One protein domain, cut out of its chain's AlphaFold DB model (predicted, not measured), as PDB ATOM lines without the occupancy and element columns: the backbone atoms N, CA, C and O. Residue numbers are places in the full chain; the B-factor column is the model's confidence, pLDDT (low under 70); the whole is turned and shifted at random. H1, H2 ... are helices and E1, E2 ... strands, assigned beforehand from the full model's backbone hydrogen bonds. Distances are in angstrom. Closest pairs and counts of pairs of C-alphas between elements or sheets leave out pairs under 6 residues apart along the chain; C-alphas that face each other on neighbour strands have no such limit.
ATOM      1  N   GLU A 118     164.793 113.683 143.888       58.59
ATOM      2  CA  GLU A 118     165.315 113.722 142.517       58.59
ATOM      3  C   GLU A 118     164.355 114.452 141.569       58.59
ATOM      4  O   GLU A 118     164.781 115.397 140.902       58.59
ATOM      5  N   ASP A 119     163.051 114.148 141.628       58.75
ATOM      6  CA  ASP A 119     161.998 114.845 140.862       58.75
ATOM      7  C   ASP A 119     161.973 116.362 141.132       58.75
ATOM      8  O   ASP A 119     161.525 117.175 140.318       58.75
ATOM      9  N   TYR A 120     162.451 116.764 142.309       60.62
ATOM     10  CA  TYR A 120     162.497 118.149 142.750       60.62
ATOM     11  C   TYR A 120     163.676 118.934 142.164       60.62
ATOM     12  O   TYR A 120     163.499 120.085 141.765       60.62
ATOM     13  N   SER A 121     164.861 118.323 142.091       59.22
ATOM     14  CA  SER A 121     166.090 119.008 141.666       59.22
ATOM     15  C   SER A 121     165.959 119.524 140.231       59.22
ATOM     16  O   SER A 121     166.287 120.674 139.948       59.22
ATOM     17  N   GLU A 122     165.395 118.710 139.337       62.81
ATOM     18  CA  GLU A 122     165.185 119.102 137.942       62.81
ATOM     19  C   GLU A 122     164.112 120.180 137.776       62.81
ATOM     20  O   GLU A 122     164.301 121.127 137.012       62.81
ATOM     21  N   ASN A 123     162.987 120.069 138.485       63.81
ATOM     22  CA  ASN A 123     161.892 121.030 138.360       63.81
ATOM     23  C   ASN A 123     162.242 122.388 138.981       63.81
ATOM     24  O   ASN A 123     161.899 123.425 138.419       63.81
ATOM     25  N   MET A 124     162.987 122.402 140.084       67.38
ATOM     26  CA  MET A 124     163.473 123.642 140.682       67.38
ATOM     27  C   MET A 124     164.575 124.304 139.881       67.38
ATOM     28  O   MET A 124     164.547 125.522 139.739       67.38
ATOM     29  N   LEU A 125     165.507 123.529 139.321       63.19
ATOM     30  CA  LEU A 125     166.487 124.073 138.385       63.19
ATOM     31  C   LEU A 125     165.769 124.753 137.215       63.19
ATOM     32  O   LEU A 125     166.081 125.895 136.906       63.19
ATOM     33  N   LYS A 126     164.729 124.135 136.642       65.25
ATOM     34  CA  LYS A 126     163.924 124.774 135.584       65.25
ATOM     35  C   LYS A 126     163.306 126.103 136.035       65.25
ATOM     36  O   LYS A 126     163.385 127.080 135.293       65.25
ATOM     37  N   ILE A 127     162.730 126.146 137.241       65.88
ATOM     38  CA  ILE A 127     162.066 127.342 137.787       65.88
ATOM     39  C   ILE A 127     163.073 128.455 138.117       65.88
ATOM     40  O   ILE A 127     162.823 129.616 137.809       65.88
ATOM     41  N   ILE A 128     164.204 128.124 138.738       66.56
ATOM     42  CA  ILE A 128     165.160 129.107 139.266       66.56
ATOM     43  C   ILE A 128     166.151 129.554 138.194       66.56
ATOM     44  O   ILE A 128     166.404 130.749 138.031       66.56
ATOM     45  N   THR A 129     166.723 128.614 137.442       63.28
ATOM     46  CA  THR A 129     167.808 128.923 136.501       63.28
ATOM     47  C   THR A 129     167.299 129.374 135.137       63.28
ATOM     48  O   THR A 129     168.106 129.595 134.234       63.28
ATOM     49  N   HIS A 130     165.978 129.517 134.958       62.38
ATOM     50  CA  HIS A 130     165.360 129.799 133.658       62.38
ATOM     51  C   HIS A 130     165.863 128.826 132.573       62.38
ATOM     52  O   HIS A 130     166.166 129.222 131.450       62.38
ATOM     53  N   ASN A 131     166.003 127.544 132.930       57.69
ATOM     54  CA  ASN A 131     166.569 126.477 132.095       57.69
ATOM     55  C   ASN A 131     168.067 126.592 131.749       57.69
ATOM     56  O   ASN A 131     168.552 125.825 130.914       57.69
ATOM     57  N   LYS A 132     168.843 127.484 132.378       65.12
ATOM     58  CA  LYS A 132     170.305 127.444 132.233       65.12
ATOM     59  C   LYS A 132     170.846 126.215 132.959       65.12
ATOM     60  O   LYS A 132     170.643 126.054 134.164       65.12
ATOM     61  N   LYS A 133     171.528 125.331 132.224       66.00
ATOM     62  CA  LYS A 133     172.282 124.236 132.841       66.00
ATOM     63  C   LYS A 133     173.429 124.855 133.650       66.00
ATOM     64  O   LYS A 133     174.173 125.644 133.072       66.00
ATOM     65  N   PRO A 134     173.572 124.520 134.943       66.56
ATOM     66  CA  PRO A 134     174.660 125.055 135.749       66.56
ATOM     67  C   PRO A 134     175.999 124.598 135.166       66.56
ATOM     68  O   PRO A 134     176.162 123.409 134.859       66.56
ATOM     69  N   GLY A 135     176.926 125.544 134.997       71.94
ATOM     70  CA  GLY A 135     178.242 125.310 134.393       71.94
ATOM     71  C   GLY A 135     179.183 124.514 135.298       71.94
ATOM     72  O   GLY A 135     180.202 124.000 134.845       71.94
ATOM     73  N   GLY A 136     178.815 124.363 136.571       79.88
ATOM     74  CA  GLY A 136     179.558 123.626 137.581       79.88
ATOM     75  C   GLY A 136     178.731 123.399 138.842       79.88
ATOM     76  O   GLY A 136     177.565 123.788 138.920       79.88
ATOM     77  N   ILE A 137     179.330 122.732 139.825       84.94
ATOM     78  CA  ILE A 137     178.745 122.545 141.156       84.94
ATOM     79  C   ILE A 137     179.776 122.938 142.212       84.94
ATOM     80  O   ILE A 137     180.954 122.586 142.107       84.94
ATOM     81  N   ILE A 138     179.316 123.634 143.247       87.75
ATOM     82  CA  ILE A 138     180.093 123.930 144.450       87.75
ATOM     83  C   ILE A 138     179.559 123.053 145.579       87.75
ATOM     84  O   ILE A 138     178.355 122.999 145.822       87.75
ATOM     85  N   ILE A 139     180.456 122.355 146.267       88.56
ATOM     86  CA  ILE A 139     180.129 121.450 147.364       88.56
ATOM     87  C   ILE A 139     180.819 121.946 148.627       88.56
ATOM     88  O   ILE A 139     182.036 122.108 148.654       88.56
ATOM     89  N   LEU A 140     180.039 122.150 149.682       90.75
ATOM     90  CA  LEU A 140     180.522 122.523 151.005       90.75
ATOM     91  C   LEU A 140     180.283 121.370 151.980       90.75
ATOM     92  O   LEU A 140     179.139 120.974 152.199       90.75
ATOM     93  N   ILE A 141     181.353 120.878 152.601       88.19
ATOM     94  CA  ILE A 141     181.298 119.926 153.714       88.19
ATOM     95  C   ILE A 141     181.632 120.679 155.001       88.19
ATOM     96  O   ILE A 141     182.741 121.205 155.156       88.19
ATOM     97  N   LYS A 142     180.675 120.725 155.936       87.75
ATOM     98  CA  LYS A 142     180.833 121.423 157.218       87.75
ATOM     99  C   LYS A 142     180.281 120.592 158.371       87.75
ATOM    100  O   LYS A 142     179.120 120.183 158.358       87.75
ATOM    101  N   GLN A 143     181.091 120.416 159.411       85.50
ATOM    102  CA  GLN A 143     180.608 119.880 160.677       85.50
ATOM    103  C   GLN A 143     179.706 120.894 161.393       85.50
ATOM    104  O   GLN A 143     180.067 122.060 161.567       85.50
ATOM    105  N   LEU A 144     178.544 120.434 161.851       86.00
ATOM    106  CA  LEU A 144     177.479 121.292 162.373       86.00
ATOM    107  C   LEU A 144     177.545 121.524 163.890       86.00
ATOM    108  O   LEU A 144     176.715 122.252 164.440       86.00
ATOM    109  N   ALA A 145     178.547 120.960 164.569       82.56
ATOM    110  CA  ALA A 145     178.662 121.007 166.027       82.56
ATOM    111  C   ALA A 145     178.750 122.441 166.561       82.56
ATOM    112  O   ALA A 145     178.114 122.758 167.559       82.56
ATOM    113  N   GLY A 146     179.476 123.320 165.864       70.75
ATOM    114  CA  GLY A 146     179.635 124.724 166.258       70.75
ATOM    115  C   GLY A 146     178.429 125.620 165.963       70.75
ATOM    116  O   GLY A 146     178.404 126.753 166.429       70.75
ATOM    117  N   VAL A 147     177.446 125.134 165.199       73.75
ATOM    118  CA  VAL A 147     176.318 125.949 164.720       73.75
ATOM    119  C   VAL A 147     174.994 125.481 165.324       73.75
ATOM    120  O   VAL A 147     174.188 126.294 165.771       73.75
ATOM    121  N   PHE A 148     174.776 124.164 165.393       75.31
ATOM    122  CA  PHE A 148     173.511 123.567 165.831       75.31
ATOM    123  C   PHE A 148     173.669 122.594 167.006       75.31
ATOM    124  O   PHE A 148     172.744 121.827 167.272       75.31
ATOM    125  N   ASN A 149     174.826 122.581 167.688       73.69
ATOM    126  CA  ASN A 149     175.167 121.589 168.720       73.69
ATOM    127  C   ASN A 149     174.921 120.142 168.251       73.69
ATOM    128  O   ASN A 149     174.509 119.276 169.019       73.69
ATOM    129  N   SER A 150     175.128 119.894 166.955       77.50
ATOM    130  CA  SER A 150     174.868 118.618 166.302       77.50
ATOM    131  C   SER A 150     176.179 117.997 165.842       77.50
ATOM    132  O   SER A 150     176.965 118.653 165.167       77.50
ATOM    133  N   ASN A 151     176.407 116.723 166.150       83.12
ATOM    134  CA  ASN A 151     177.600 116.009 165.680       83.12
ATOM    135  C   ASN A 151     177.538 115.634 164.191       83.12
ATOM    136  O   ASN A 151     178.481 115.037 163.682       83.12
ATOM    137  N   LEU A 152     176.450 115.991 163.506       86.06
ATOM    138  CA  LEU A 152     176.255 115.711 162.095       86.06
ATOM    139  C   LEU A 152     177.203 116.531 161.217       86.06
ATOM    140  O   LEU A 152     177.576 117.670 161.528       86.06
ATOM    141  N   THR A 153     177.500 115.961 160.058       87.00
ATOM    142  CA  THR A 153     178.169 116.642 158.955       87.00
ATOM    143  C   THR A 153     177.146 116.974 157.883       87.00
ATOM    144  O   THR A 153     176.432 116.098 157.393       87.00
ATOM    145  N   GLY A 154     177.073 118.257 157.533       89.06
ATOM    146  CA  GLY A 154     176.258 118.742 156.431       89.06
ATOM    147  C   GLY A 154     177.053 118.770 155.133       89.06
ATOM    148  O   GLY A 154     178.172 119.287 155.099       89.06
ATOM    149  N   VAL A 155     176.446 118.245 154.072       89.56
ATOM    150  CA  VAL A 155     176.905 118.391 152.688       89.56
ATOM    151  C   VAL A 155     175.943 119.313 151.985       89.56
ATOM    152  O   VAL A 155     174.770 118.980 151.864       89.56
ATOM    153  N   PHE A 156     176.426 120.451 151.510       90.62
ATOM    154  CA  PHE A 156     175.620 121.428 150.790       90.62
ATOM    155  C   PHE A 156     176.085 121.499 149.352       90.62
ATOM    156  O   PHE A 156     177.279 121.622 149.087       90.62
ATOM    157  N   VAL A 157     175.130 121.423 148.439       87.88
ATOM    158  CA  VAL A 157     175.367 121.413 147.004       87.88
ATOM    159  C   VAL A 157     174.740 122.666 146.421       87.88
ATOM    160  O   VAL A 157     173.536 122.893 146.571       87.88
ATOM    161  N   PHE A 158     175.564 123.458 145.749       89.31
ATOM    162  CA  PHE A 158     175.178 124.692 145.085       89.31
ATOM    163  C   PHE A 158     175.499 124.616 143.597       89.31
ATOM    164  O   PHE A 158     176.414 123.897 143.187       89.31
ATOM    165  N   ASP A 159     174.774 125.381 142.787       86.19
ATOM    166  CA  ASP A 159     175.245 125.680 141.438       86.19
ATOM    167  C   ASP A 159     176.403 126.696 141.451       86.19
ATOM    168  O   ASP A 159     176.808 127.212 142.494       86.19
ATOM    169  N   ASP A 160     176.941 126.985 140.273       82.38
ATOM    170  CA  ASP A 160     178.001 127.968 140.038       82.38
ATOM    171  C   ASP A 160     177.572 129.431 140.264       82.38
ATOM    172  O   ASP A 160     178.424 130.321 140.306       82.38
ATOM    173  N   CYS A 161     176.275 129.683 140.469       84.56
ATOM    174  CA  CYS A 161     175.714 130.971 140.884       84.56
ATOM    175  C   CYS A 161     175.447 131.047 142.404       84.56
ATOM    176  O   CYS A 161     175.026 132.091 142.912       84.56
ATOM    177  N   GLY A 162     175.677 129.958 143.145       88.44
ATOM    178  CA  GLY A 162     175.419 129.871 144.579       88.44
ATOM    179  C   GLY A 162     173.972 129.576 144.965       88.44
ATOM    180  O   GLY A 162     173.617 129.765 146.130       88.44
ATOM    181  N   PHE A 163     173.119 129.133 144.038       88.81
ATOM    182  CA  PHE A 163     171.785 128.662 144.394       88.81
ATOM    183  C   PHE A 163     171.864 127.304 145.096       88.81
ATOM    184  O   PHE A 163     172.509 126.386 144.584       88.81
ATOM    185  N   PRO A 164     171.193 127.141 146.248       89.38
ATOM    186  CA  PRO A 164     171.123 125.860 146.940       89.38
ATOM    187  C   PRO A 164     170.312 124.845 146.124       89.38
ATOM    188  O   PRO A 164     169.143 125.075 145.817       89.38
ATOM    189  N   LEU A 165     170.932 123.709 145.799       83.50
ATOM    190  CA  LEU A 165     170.321 122.628 145.018       83.50
ATOM    191  C   LEU A 165     169.838 121.488 145.913       83.50
ATOM    192  O   LEU A 165     168.702 121.032 145.809       83.50
ATOM    193  N   ARG A 166     170.718 121.030 146.806       83.75
ATOM    194  CA  ARG A 166     170.478 119.915 147.725       83.75
ATOM    195  C   ARG A 166     171.354 120.050 148.964       83.75
ATOM    196  O   ARG A 166     172.439 120.628 148.900       83.75
ATOM    197  N   TYR A 167     170.911 119.462 150.070       88.25
ATOM    198  CA  TYR A 167     171.814 119.120 151.156       88.25
ATOM    199  C   TYR A 167     171.528 117.720 151.691       88.25
ATOM    200  O   TYR A 167     170.411 117.216 151.583       88.25
ATOM    201  N   ASP A 168     172.549 117.123 152.287       86.75
ATOM    202  CA  ASP A 168     172.482 115.830 152.952       86.75
ATOM    203  C   ASP A 168     173.125 115.935 154.336       86.75
ATOM    204  O   ASP A 168     174.019 116.757 154.565       86.75
ATOM    205  N   LEU A 169     172.656 115.107 155.266       87.62
ATOM    206  CA  LEU A 169     173.187 115.019 156.622       87.62
ATOM    207  C   LEU A 169     173.744 113.620 156.841       87.62
ATOM    208  O   LEU A 169     173.074 112.632 156.542       87.62
ATOM    209  N   PHE A 170     174.952 113.548 157.384       84.19
ATOM    210  CA  PHE A 170     175.630 112.292 157.668       84.19
ATOM    211  C   PHE A 170     176.089 112.249 159.121       84.19
ATOM    212  O   PHE A 170     176.517 113.261 159.677       84.19
ATOM    213  N   ASP A 171     176.064 111.050 159.698       81.50
ATOM    214  CA  ASP A 171     176.623 110.788 161.027       81.50
ATOM    215  C   ASP A 171     178.161 110.786 161.021       81.50
ATOM    216  O   ASP A 171     178.788 110.904 162.071       81.50
ATOM    217  N   SER A 172     178.787 110.646 159.843       72.06
ATOM    218  CA  SER A 172     180.244 110.678 159.689       72.06
ATOM    219  C   SER A 172     180.699 111.343 158.389       72.06
ATOM    220  O   SER A 172     180.047 111.249 157.347       72.06
ATOM    221  N   ASP A 173     181.877 111.965 158.452       69.06
ATOM    222  CA  ASP A 173     182.520 112.656 157.331       69.06
ATOM    223  C   ASP A 173     182.912 111.708 156.169       69.06
ATOM    224  O   ASP A 173     182.842 112.087 154.999       69.06
ATOM    225  N   VAL A 174     183.295 110.459 156.474       63.41
ATOM    226  CA  VAL A 174     183.874 109.500 155.507       63.41
ATOM    227  C   VAL A 174     182.851 109.012 154.477       63.41
ATOM    228  O   VAL A 174     183.136 108.974 153.278       63.41
ATOM    229  N   VAL A 175     181.640 108.676 154.928       66.88
ATOM    230  CA  VAL A 175     180.546 108.205 154.056       66.88
ATOM    231  C   VAL A 175     180.140 109.294 153.055       66.88
ATOM    232  O   VAL A 175     179.817 109.011 151.902       66.88
ATOM    233  N   CYS A 176     180.222 110.554 153.478       69.75
ATOM    234  CA  CYS A 176     179.865 111.721 152.686       69.75
ATOM    235  C   CYS A 176     180.748 111.870 151.429       69.75
ATOM    236  O   CYS A 176     180.224 111.924 150.314       69.75
ATOM    237  N   VAL A 177     182.080 111.869 151.572       65.88
ATOM    238  CA  VAL A 177     182.999 112.127 150.442       65.88
ATOM    239  C   VAL A 177     182.917 111.030 149.377       65.88
ATOM    240  O   VAL A 177     182.904 111.324 148.179       65.88
ATOM    241  N   GLN A 178     182.809 109.765 149.793       67.81
ATOM    242  CA  GLN A 178     182.674 108.641 148.862       67.81
ATOM    243  C   GLN A 178     181.360 108.701 148.073       67.81
ATOM    244  O   GLN A 178     181.351 108.429 146.872       67.81
ATOM    245  N   ASN A 179     180.260 109.092 148.724       69.06
ATOM    246  CA  ASN A 179     178.970 109.257 148.056       69.06
ATOM    247  C   ASN A 179     178.994 110.412 147.049       69.06
ATOM    248  O   ASN A 179     178.485 110.253 145.939       69.06
ATOM    249  N   ILE A 180     179.637 111.530 147.394       68.00
ATOM    250  CA  ILE A 180     179.785 112.692 146.507       68.00
ATOM    251  C   ILE A 180     180.558 112.319 145.236       68.00
ATOM    252  O   ILE A 180     180.066 112.575 144.137       68.00
ATOM    253  N   LYS A 181     181.717 111.651 145.365       64.94
ATOM    254  CA  LYS A 181     182.526 111.228 144.203       64.94
ATOM    255  C   LYS A 181     181.749 110.318 143.240       64.94
ATOM    256  O   LYS A 181     181.980 110.373 142.039       64.94
ATOM    257  N   LYS A 182     180.818 109.502 143.751       67.75
ATOM    258  CA  LYS A 182     179.974 108.612 142.931       67.75
ATOM    259  C   LYS A 182     178.849 109.342 142.189       67.75
ATOM    260  O   LYS A 182     178.475 108.903 141.109       67.75
ATOM    261  N   HIS A 183     178.297 110.410 142.766       66.25
ATOM    262  CA  HIS A 183     177.104 111.084 142.234       66.25
ATOM    263  C   HIS A 183     177.421 112.263 141.310       66.25
ATOM    264  O   HIS A 183     176.603 112.611 140.460       66.25
ATOM    265  N   TYR A 184     178.588 112.888 141.461       64.19
ATOM    266  CA  TYR A 184     178.933 114.104 140.731       64.19
ATOM    267  C   TYR A 184     180.104 113.849 139.778       64.19
ATOM    268  O   TYR A 184     181.258 114.093 140.107       64.19
ATOM    269  N   SER A 185     179.784 113.375 138.570       55.66
ATOM    270  CA  SER A 185     180.727 113.141 137.462       55.66
ATOM    271  C   SER A 185     180.821 114.310 136.468       55.66
ATOM    272  O   SER A 185     181.209 114.118 135.317       55.66
ATOM    273  N   LYS A 186     180.437 115.529 136.870       56.06
ATOM    274  CA  LYS A 186     180.453 116.695 135.971       56.06
ATOM    275  C   LYS A 186     181.879 117.128 135.614       56.06
ATOM    276  O   LYS A 186     182.802 116.939 136.401       56.06
ATOM    277  N   ASP A 187     182.013 117.815 134.478       55.53
ATOM    278  CA  ASP A 187     183.269 118.384 133.961       55.53
ATOM    279  C   ASP A 187     184.001 119.313 134.951       55.53
ATOM    280  O   ASP A 187     185.205 119.549 134.799       55.53
ATOM    281  N   PHE A 188     183.296 119.821 135.973       61.94
ATOM    282  CA  PHE A 188     183.842 120.673 137.023       61.94
ATOM    283  C   PHE A 188     183.061 120.572 138.352       61.94
ATOM    284  O   PHE A 188     181.842 120.769 138.390       61.94
ATOM    285  N   PHE A 189     183.778 120.335 139.459       72.81
ATOM    286  CA  PHE A 189     183.286 120.548 140.824       72.81
ATOM    287  C   PHE A 189     184.353 121.241 141.688       72.81
ATOM    288  O   PHE A 189     185.552 120.975 141.546       72.81
ATOM    289  N   LEU A 190     183.908 122.121 142.592       77.31
ATOM    290  CA  LEU A 190     184.728 122.668 143.678       77.31
ATOM    291  C   LEU A 190     184.248 122.092 144.999       77.31
ATOM    292  O   LEU A 190     183.113 122.333 145.403       77.31
ATOM    293  N   LEU A 191     185.117 121.352 145.677       79.62
ATOM    294  CA  LEU A 191     184.825 120.773 146.976       79.62
ATOM    295  C   LEU A 191     185.576 121.541 148.057       79.62
ATOM    296  O   LEU A 191     186.800 121.516 148.098       79.62
ATOM    297  N   PHE A 192     184.836 122.181 148.952       78.19
ATOM    298  CA  PHE A 192     185.379 122.880 150.103       78.19
ATOM    299  C   PHE A 192     185.076 122.108 151.379       78.19
ATOM    300  O   PHE A 192     183.920 121.845 151.718       78.19
ATOM    301  N   ILE A 193     186.135 121.766 152.102       78.19
ATOM    302  CA  ILE A 193     186.068 120.939 153.306       78.19
ATOM    303  C   ILE A 193     186.612 121.763 154.462       78.19
ATOM    304  O   ILE A 193     187.758 122.213 154.401       78.19
ATOM    305  N   CYS A 194     185.809 122.001 155.502       78.62
ATOM    306  CA  CYS A 194     186.305 122.753 156.655       78.62
ATOM    307  C   CYS A 194     187.449 121.993 157.339       78.62
ATOM    308  O   CYS A 194     187.484 120.763 157.323       78.62
ATOM    309  N   GLU A 195     188.387 122.710 157.960       77.94
ATOM    310  CA  GLU A 195     189.594 122.093 158.519       77.94
ATOM    311  C   GLU A 195     189.307 120.943 159.482       77.94
ATOM    312  O   GLU A 195     189.984 119.920 159.434       77.94
ATOM    313  N   LYS A 196     188.269 121.077 160.309       74.50
ATOM    314  CA  LYS A 196     187.877 120.017 161.233       74.50
ATOM    315  C   LYS A 196     187.430 118.750 160.496       74.50
ATOM    316  O   LYS A 196     187.894 117.675 160.855       74.50
ATOM    317  N   SER A 197     186.613 118.890 159.448       71.38
ATOM    318  CA  SER A 197     186.201 117.777 158.583       71.38
ATOM    319  C   SER A 197     187.338 117.262 157.696       71.38
ATOM    320  O   SER A 197     187.296 116.117 157.279       71.38
ATOM    321  N   TYR A 198     188.352 118.066 157.374       72.44
ATOM    322  CA  TYR A 198     189.520 117.597 156.623       72.44
ATOM    323  C   TYR A 198     190.475 116.790 157.511       72.44
ATOM    324  O   TYR A 198     190.930 115.717 157.125       72.44
ATOM    325  N   ASN A 199     190.751 117.287 158.719       71.00
ATOM    326  CA  ASN A 199     191.664 116.664 159.676       71.00
ATOM    327  C   ASN A 199     191.071 115.412 160.341       71.00
ATOM    328  O   ASN A 199     191.828 114.561 160.797       71.00
ATOM    329  N   SER A 200     189.741 115.284 160.396       65.25
ATOM    330  CA  SER A 200     189.065 114.053 160.826       65.25
ATOM    331  C   SER A 200     189.181 112.912 159.804       65.25
ATOM    332  O   SER A 200     188.804 111.785 160.118       65.25
ATOM    333  N   GLN A 201     189.681 113.177 158.588       63.59
ATOM    334  CA  GLN A 201     189.610 112.254 157.457       63.59
ATOM    335  C   GLN A 201     190.963 111.738 156.943       63.59
ATOM    336  O   GLN A 201     191.996 112.403 156.985       63.59
ATOM    337  N   GLU A 202     190.892 110.577 156.282       53.00
ATOM    338  CA  GLU A 202     191.886 110.043 155.344       53.00
ATOM    339  C   GLU A 202     191.804 110.686 153.936       53.00
ATOM    340  O   GLU A 202     192.204 110.059 152.959       53.00
ATOM    341  N   ILE A 203     191.309 111.926 153.772       53.94
ATOM    342  CA  ILE A 203     191.255 112.596 152.443       53.94
ATOM    343  C   ILE A 203     192.643 112.659 151.803       53.94
ATOM    344  O   ILE A 203     192.776 112.496 150.591       53.94
ATOM    345  N   ARG A 204     193.689 112.791 152.630       54.31
ATOM    346  CA  ARG A 204     195.094 112.722 152.205       54.31
ATOM    347  C   ARG A 204     195.444 111.439 151.439       54.31
ATOM    348  O   ARG A 204     196.372 111.463 150.644       54.31
ATOM    349  N   LYS A 205     194.728 110.330 151.664       52.22
ATOM    350  CA  LYS A 205     194.991 109.034 151.018       52.22
ATOM    351  C   LYS A 205     194.341 108.894 149.636       52.22
ATOM    352  O   LYS A 205     194.637 107.932 148.939       52.22
ATOM    353  N   ALA A 206     193.481 109.831 149.226       51.19
ATOM    354  CA  ALA A 206     192.766 109.767 147.949       51.19
ATOM    355  C   ALA A 206     193.551 110.328 146.742       51.19
ATOM    356  O   ALA A 206     193.007 110.327 145.644       51.19
ATOM    357  N   GLY A 207     194.801 110.774 146.926       45.53
ATOM    358  CA  GLY A 207     195.762 111.030 145.840       45.53
ATOM    359  C   GLY A 207     195.669 112.379 145.113       45.53
ATOM    360  O   GLY A 207     196.600 112.715 144.390       45.53
ATOM    361  N   ASP A 208     194.617 113.171 145.325       55.28
ATOM    362  CA  ASP A 208     194.469 114.494 144.702       55.28
ATOM    363  C   ASP A 208     195.094 115.589 145.600       55.28
ATOM    364  O   ASP A 208     194.737 115.708 146.776       55.28
ATOM    365  N   GLU A 209     196.021 116.405 145.078       57.31
ATOM    366  CA  GLU A 209     196.626 117.523 145.822       57.31
ATOM    367  C   GLU A 209     195.575 118.606 146.138       57.31
ATOM    368  O   GLU A 209     195.155 119.376 145.273       57.31
ATOM    369  N   ALA A 210     195.133 118.674 147.397       62.03
ATOM    370  CA  ALA A 210     194.209 119.705 147.859       62.03
ATOM    371  C   ALA A 210     194.914 121.068 147.977       62.03
ATOM    372  O   ALA A 210     195.960 121.188 148.619       62.03
ATOM    373  N   GLN A 211     194.300 122.120 147.437       66.00
ATOM    374  CA  GLN A 211     194.734 123.498 147.652       66.00
ATOM    375  C   GLN A 211     194.158 124.021 148.971       66.00
ATOM    376  O   GLN A 211     192.972 123.867 149.252       66.00
ATOM    377  N   ILE A 212     194.983 124.653 149.805       64.69
ATOM    378  CA  ILE A 212     194.515 125.263 151.057       64.69
ATOM    379  C   ILE A 212     193.959 126.653 150.751       64.69
ATOM    380  O   ILE A 212     194.644 127.472 150.142       64.69
ATOM    381  N   ILE A 213     192.739 126.931 151.211       69.88
ATOM    382  CA  ILE A 213     192.083 128.232 151.067       69.88
ATOM    383  C   ILE A 213     191.638 128.738 152.434       69.88
ATOM    384  O   ILE A 213     191.026 128.030 153.232       69.88
ATOM    385  N   TYR A 214     191.916 130.005 152.701       69.06
ATOM    386  CA  TYR A 214     191.453 130.678 153.905       69.06
ATOM    387  C   TYR A 214     190.239 131.525 153.552       69.06
ATOM    388  O   TYR A 214     190.317 132.384 152.676       69.06
ATOM    389  N   VAL A 215     189.119 131.271 154.224       71.62
ATOM    390  CA  VAL A 215     187.895 132.054 154.058       71.62
ATOM    391  C   VAL A 215     187.726 132.903 155.308       71.62
ATOM    392  O   VAL A 215     187.449 132.406 156.402       71.62
ATOM    393  N   GLN A 216     187.939 134.203 155.150       67.25
ATOM    394  CA  GLN A 216     187.667 135.168 156.202       67.25
ATOM    395  C   GLN A 216     186.171 135.466 156.225       67.25
ATOM    396  O   GLN A 216     185.605 135.865 155.212       67.25
ATOM    397  N   ARG A 217     185.543 135.301 157.390       65.44
ATOM    398  CA  ARG A 217     184.133 135.623 157.597       65.44
ATOM    399  C   ARG A 217     184.037 136.847 158.496       65.44
ATOM    400  O   ARG A 217     184.627 136.892 159.581       65.44
ATOM    401  N   GLN A 218     183.292 137.855 158.059       55.66
ATOM    402  CA  GLN A 218     182.923 138.944 158.954       55.66
ATOM    403  C   GLN A 218     181.731 138.476 159.790       55.66
ATOM    404  O   GLN A 218     180.619 138.306 159.295       55.66
ATOM    405  N   ALA A 219     181.955 138.249 161.082       51.00
ATOM    406  CA  ALA A 219     180.868 138.008 162.015       51.00
ATOM    407  C   ALA A 219     180.072 139.315 162.172       51.00
ATOM    408  O   ALA A 219     180.475 140.165 162.953       51.00
ATOM    409  N   ASN A 220     179.000 139.479 161.379       45.59
ATOM    410  CA  ASN A 220     178.005 140.569 161.392       45.59
ATOM    411  C   ASN A 220     178.450 141.871 162.098       45.59
ATOM    412  O   ASN A 220     178.431 141.953 163.327       45.59
ATOM    413  N   ALA A 221     178.683 142.932 161.319       43.88
ATOM    414  CA  ALA A 221     179.028 144.281 161.793       43.88
ATOM    415  C   ALA A 221     178.096 144.855 162.889       43.88
ATOM    416  O   ALA A 221     178.503 145.714 163.658       43.88
ATOM    417  N   VAL A 222     176.870 144.336 163.016       42.38
ATOM    418  CA  VAL A 222     175.878 144.731 164.035       42.38
ATOM    419  C   VAL A 222     176.269 144.302 165.466       42.38
ATOM    420  O   VAL A 222     175.667 144.755 166.432       42.38
ATOM    421  N   LEU A 223     177.249 143.406 165.646       41.75
ATOM    422  CA  LEU A 223     177.523 142.770 166.946       41.75
ATOM    423  C   LEU A 223     178.912 143.036 167.542       41.75
ATOM    424  O   LEU A 223     179.171 142.523 168.628       41.75
ATOM    425  N   ASN A 224     179.787 143.814 166.890       42.03
ATOM    426  CA  ASN A 224     181.157 144.083 167.372       42.03
ATOM    427  C   ASN A 224     181.915 142.812 167.822       42.03
ATOM    428  O   ASN A 224     182.633 142.816 168.820       42.03
ATOM    429  N   THR A 225     181.751 141.699 167.105       46.53
ATOM    430  CA  THR A 225     182.483 140.454 167.381       46.53
ATOM    431  C   THR A 225     183.598 140.238 166.364       46.53
ATOM    432  O   THR A 225     183.434 140.545 165.187       46.53
ATOM    433  N   ALA A 226     184.728 139.709 166.844       55.78
ATOM    434  CA  ALA A 226     185.947 139.466 166.078       55.78
ATOM    435  C   ALA A 226     185.691 138.732 164.749       55.78
ATOM    436  O   ALA A 226     184.879 137.810 164.677       55.78
ATOM    437  N   THR A 227     186.428 139.115 163.704       58.34
ATOM    438  CA  THR A 227     186.526 138.351 162.454       58.34
ATOM    439  C   THR A 227     186.958 136.922 162.752       58.34
ATOM    440  O   THR A 227     188.001 136.707 163.372       58.34
ATOM    441  N   THR A 228     186.177 135.950 162.288       67.44
ATOM    442  CA  THR A 228     186.545 134.540 162.359       67.44
ATOM    443  C   THR A 228     187.154 134.137 161.022       67.44
ATOM    444  O   THR A 228     186.586 134.363 159.954       67.44
ATOM    445  N   ILE A 229     188.360 133.578 161.065       72.00
ATOM    446  CA  ILE A 229     189.001 132.997 159.887       72.00
ATOM    447  C   ILE A 229     188.727 131.501 159.943       72.00
ATOM    448  O   ILE A 229     189.163 130.822 160.870       72.00
ATOM    449  N   GLU A 230     187.985 130.995 158.964       76.69
ATOM    450  CA  GLU A 230     187.769 129.564 158.800       76.69
ATOM    451  C   GLU A 230     188.692 129.050 157.692       76.69
ATOM    452  O   GLU A 230     188.744 129.580 156.580       76.69
ATOM    453  N   LYS A 231     189.447 127.997 157.999       79.31
ATOM    454  CA  LYS A 231     190.312 127.331 157.030       79.31
ATOM    455  C   LYS A 231     189.525 126.248 156.298       79.31
ATOM    456  O   LYS A 231     188.911 125.381 156.928       79.31
ATOM    457  N   TYR A 232     189.575 126.299 154.973       82.81
ATOM    458  CA  TYR A 232     188.964 125.325 154.082       82.81
ATOM    459  C   TYR A 232     190.026 124.675 153.196       82.81
ATOM    460  O   TYR A 232     191.030 125.274 152.817       82.81
ATOM    461  N   TYR A 233     189.794 123.420 152.852       79.81
ATOM    462  CA  TYR A 233     190.581 122.702 151.863       79.81
ATOM    463  C   TYR A 233     189.757 122.632 150.590       79.81
ATOM    464  O   TYR A 233     188.646 122.098 150.610       79.81
ATOM    465  N   LEU A 234     190.291 123.211 149.517       81.88
ATOM    466  CA  LEU A 234     189.722 123.133 148.188       81.88
ATOM    467  C   LEU A 234     190.281 121.910 147.469       81.88
ATOM    468  O   LEU A 234     191.483 121.789 147.238       81.88
ATOM    469  N   VAL A 235     189.378 121.035 147.054       75.50
ATOM    470  CA  VAL A 235     189.666 119.914 146.167       75.50
ATOM    471  C   VAL A 235     188.936 120.166 144.855       75.50
ATOM    472  O   VAL A 235     187.731 120.419 144.841       75.50
ATOM    473  N   SER A 236     189.663 120.104 143.743       71.81
ATOM    474  CA  SER A 236     189.083 120.160 142.405       71.81
ATOM    475  C   SER A 236     189.733 119.099 141.531       71.81
ATOM    476  O   SER A 236     190.936 118.875 141.620       71.81
ATOM    477  N   ALA A 237     188.938 118.445 140.682       61.28
ATOM    478  CA  ALA A 237     189.429 117.411 139.769       61.28
ATOM    479  C   ALA A 237     190.379 117.956 138.683       61.28
ATOM    480  O   ALA A 237     191.074 117.189 138.022       61.28
ATOM    481  N   ARG A 238     190.386 119.275 138.457       65.75
ATOM    482  CA  ARG A 238     191.250 119.973 137.496       65.75
ATOM    483  C   ARG A 238     191.753 121.268 138.127       65.75
ATOM    484  O   ARG A 238     191.174 121.750 139.098       65.75
ATOM    485  N   LYS A 239     192.800 121.871 137.557       68.94
ATOM    486  CA  LYS A 239     193.225 123.223 137.947       68.94
ATOM    487  C   LYS A 239     192.061 124.187 137.695       68.94
ATOM    488  O   LYS A 239     191.739 124.472 136.545       68.94
ATOM    489  N   ALA A 240     191.405 124.622 138.766       67.75
ATOM    490  CA  ALA A 240     190.269 125.523 138.688       67.75
ATOM    491  C   ALA A 240     190.730 126.939 138.315       67.75
ATOM    492  O   ALA A 240     191.757 127.414 138.805       67.75
ATOM    493  N   ASP A 241     189.963 127.603 137.454       77.94
ATOM    494  CA  ASP A 241     190.160 129.013 137.128       77.94
ATOM    495  C   ASP A 241     189.991 129.879 138.391       77.94
ATOM    496  O   ASP A 241     189.088 129.639 139.203       77.94
ATOM    497  N   THR A 242     190.855 130.882 138.563       82.81
ATOM    498  CA  THR A 242     190.839 131.809 139.703       82.81
ATOM    499  C   THR A 242     189.482 132.493 139.887       82.81
ATOM    500  O   THR A 242     189.044 132.670 141.023       82.81
ATOM    501  N   GLU A 243     188.778 132.824 138.804       84.12
ATOM    502  CA  GLU A 243     187.438 133.411 138.850       84.12
ATOM    503  C   GLU A 243     186.418 132.431 139.444       84.12
ATOM    504  O   GLU A 243     185.573 132.807 140.261       84.12
ATOM    505  N   ILE A 244     186.493 131.151 139.070       80.12
ATOM    506  CA  ILE A 244     185.561 130.140 139.580       80.12
ATOM    507  C   ILE A 244     185.855 129.831 141.048       80.12
ATOM    508  O   ILE A 244     184.925 129.710 141.846       80.12
ATOM    509  N   VAL A 245     187.133 129.770 141.433       82.88
ATOM    510  CA  VAL A 245     187.531 129.653 142.843       82.88
ATOM    511  C   VAL A 245     187.019 130.849 143.647       82.88
ATOM    512  O   VAL A 245     186.420 130.655 144.704       82.88
ATOM    513  N   GLY A 246     187.177 132.071 143.126       86.38
ATOM    514  CA  GLY A 246     186.659 133.292 143.746       86.38
ATOM    515  C   GLY A 246     185.143 133.250 143.955       86.38
ATOM    516  O   GLY A 246     184.665 133.537 145.054       86.38
ATOM    517  N   ARG A 247     184.385 132.799 142.946       86.00
ATOM    518  CA  ARG A 247     182.937 132.560 143.078       86.00
ATOM    519  C   ARG A 247     182.622 131.517 144.146       86.00
ATOM    520  O   ARG A 247     181.778 131.771 144.999       86.00
ATOM    521  N   GLY A 248     183.326 130.384 144.149       87.94
ATOM    522  CA  GLY A 248     183.170 129.331 145.155       87.94
ATOM    523  C   GLY A 248     183.373 129.832 146.586       87.94
ATOM    524  O   GLY A 248     182.553 129.558 147.463       87.94
ATOM    525  N   ILE A 249     184.418 130.634 146.804       88.69
ATOM    526  CA  ILE A 249     184.693 131.283 148.092       88.69
ATOM    527  C   ILE A 249     183.540 132.212 148.486       88.69
ATOM    528  O   ILE A 249     183.078 132.151 149.626       88.69
ATOM    529  N   GLY A 250     183.049 133.033 147.552       89.56
ATOM    530  CA  GLY A 250     181.916 133.931 147.789       89.56
ATOM    531  C   GLY A 250     180.660 133.182 148.237       89.56
ATOM    532  O   GLY A 250     180.079 133.518 149.268       89.56
ATOM    533  N   VAL A 251     180.302 132.107 147.523       90.56
ATOM    534  CA  VAL A 251     179.147 131.253 147.852       90.56
ATOM    535  C   VAL A 251     179.261 130.673 149.259       90.56
ATOM    536  O   VAL A 251     178.286 130.673 150.007       90.56
TER     537      VAL A 251
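What this domain is: This is residues 118 to 251 of the 313 residues of an uncharacterized protein of Peptococcaceae bacterium BRH_c4b (UniProt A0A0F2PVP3). A strongly twisted sheet of six strands makes the core, with H3 and the short H4 over one face and H6 over the other. H1 packs by the edge strand E3, far from the middle, and residues 220 to 225, between E5 and E6, stick out. The printed part has 134 residues with six named helices and six named strands, in the order H1 E1 H2 E2 E3 H3 E4 H4 H5 E5 E6 H6. The sheet, in the order E3 E2 E1 E4 E6 E5, is mixed, and the class is mixed, helices and strands. The whole is compact, with a radius of gyration of the C-alphas of 15.4 A and spans of 41 by 41 by 31 A.

How they stand to each other: The sheet runs E3, residues 164 to 170, E2, 153 to 159, E1, 137 to 143, E4, 189 to 194, E6, 228 to 236, and E5, 211 to 217. E1 and E4 are parallel at 14 degrees, with N 139 and O 190 2.8 A apart. The other neighbours are antiparallel: E3 and E2, a hairpin, have N 155 and O 168 at 2.9 A, E2 and E1 N 140 and O 156 at 2.9 A, E4 and E6 N 193 and O 233 at 2.9 A, and E6 and E5, a hairpin, N 213 and O 232 at 2.9 A. H3, residues 173 to 183, has a height over the sheet of 8.8 A and runs along the strands, at 18 degrees to E2 on the local plane. H4, residues 195 to 199, is on the same face; its closest C-alpha pair with E6 is Glu 195 and Lys 231, 5.5 A. H6, residues 242 to 251, is on the opposite face, its Gly 248 C-alpha 6.3 A from that of Ile 138 in E1. H1, residues 118 to 128, is on the sheet; its closest C-alphas with E3 are Ser 121 and Leu 165, 6.5 A. H2, residues 145 to 148, and H5, residues 203 to 206, are not on it. E3, H3 and E4 form a split strand-helix-strand unit, two strands running the same way with E2 and E1 between them; its crossover is right-handed, as is that of E4, H4 H5, E5. Every O i to N i+4 pair is within hydrogen-bond range in H4 and H6, against 5 of 7 in H1 and in H3; H2 and H5 are too short for one.

Where its parts are: H1 begins at C-alpha 118 (165.315, 113.722, 142.517) and is 15.7 A long. E6 is 24.7 A, E2 19.9 A, E1 19.8 A and H3 16.1 A. H6, 14.3 A, ends at C-alpha 251 (179.147, 131.253, 147.852).

The domain as a whole: The two C-alphas farthest apart, those of Asp 119 and Asn 224, are 43.9 A apart. The printed part has no cut, and no link is long. The mean pLDDT of the printed part is 71.6; residues under 70 include 118 to 134, 200 to 214 and 216 to 228.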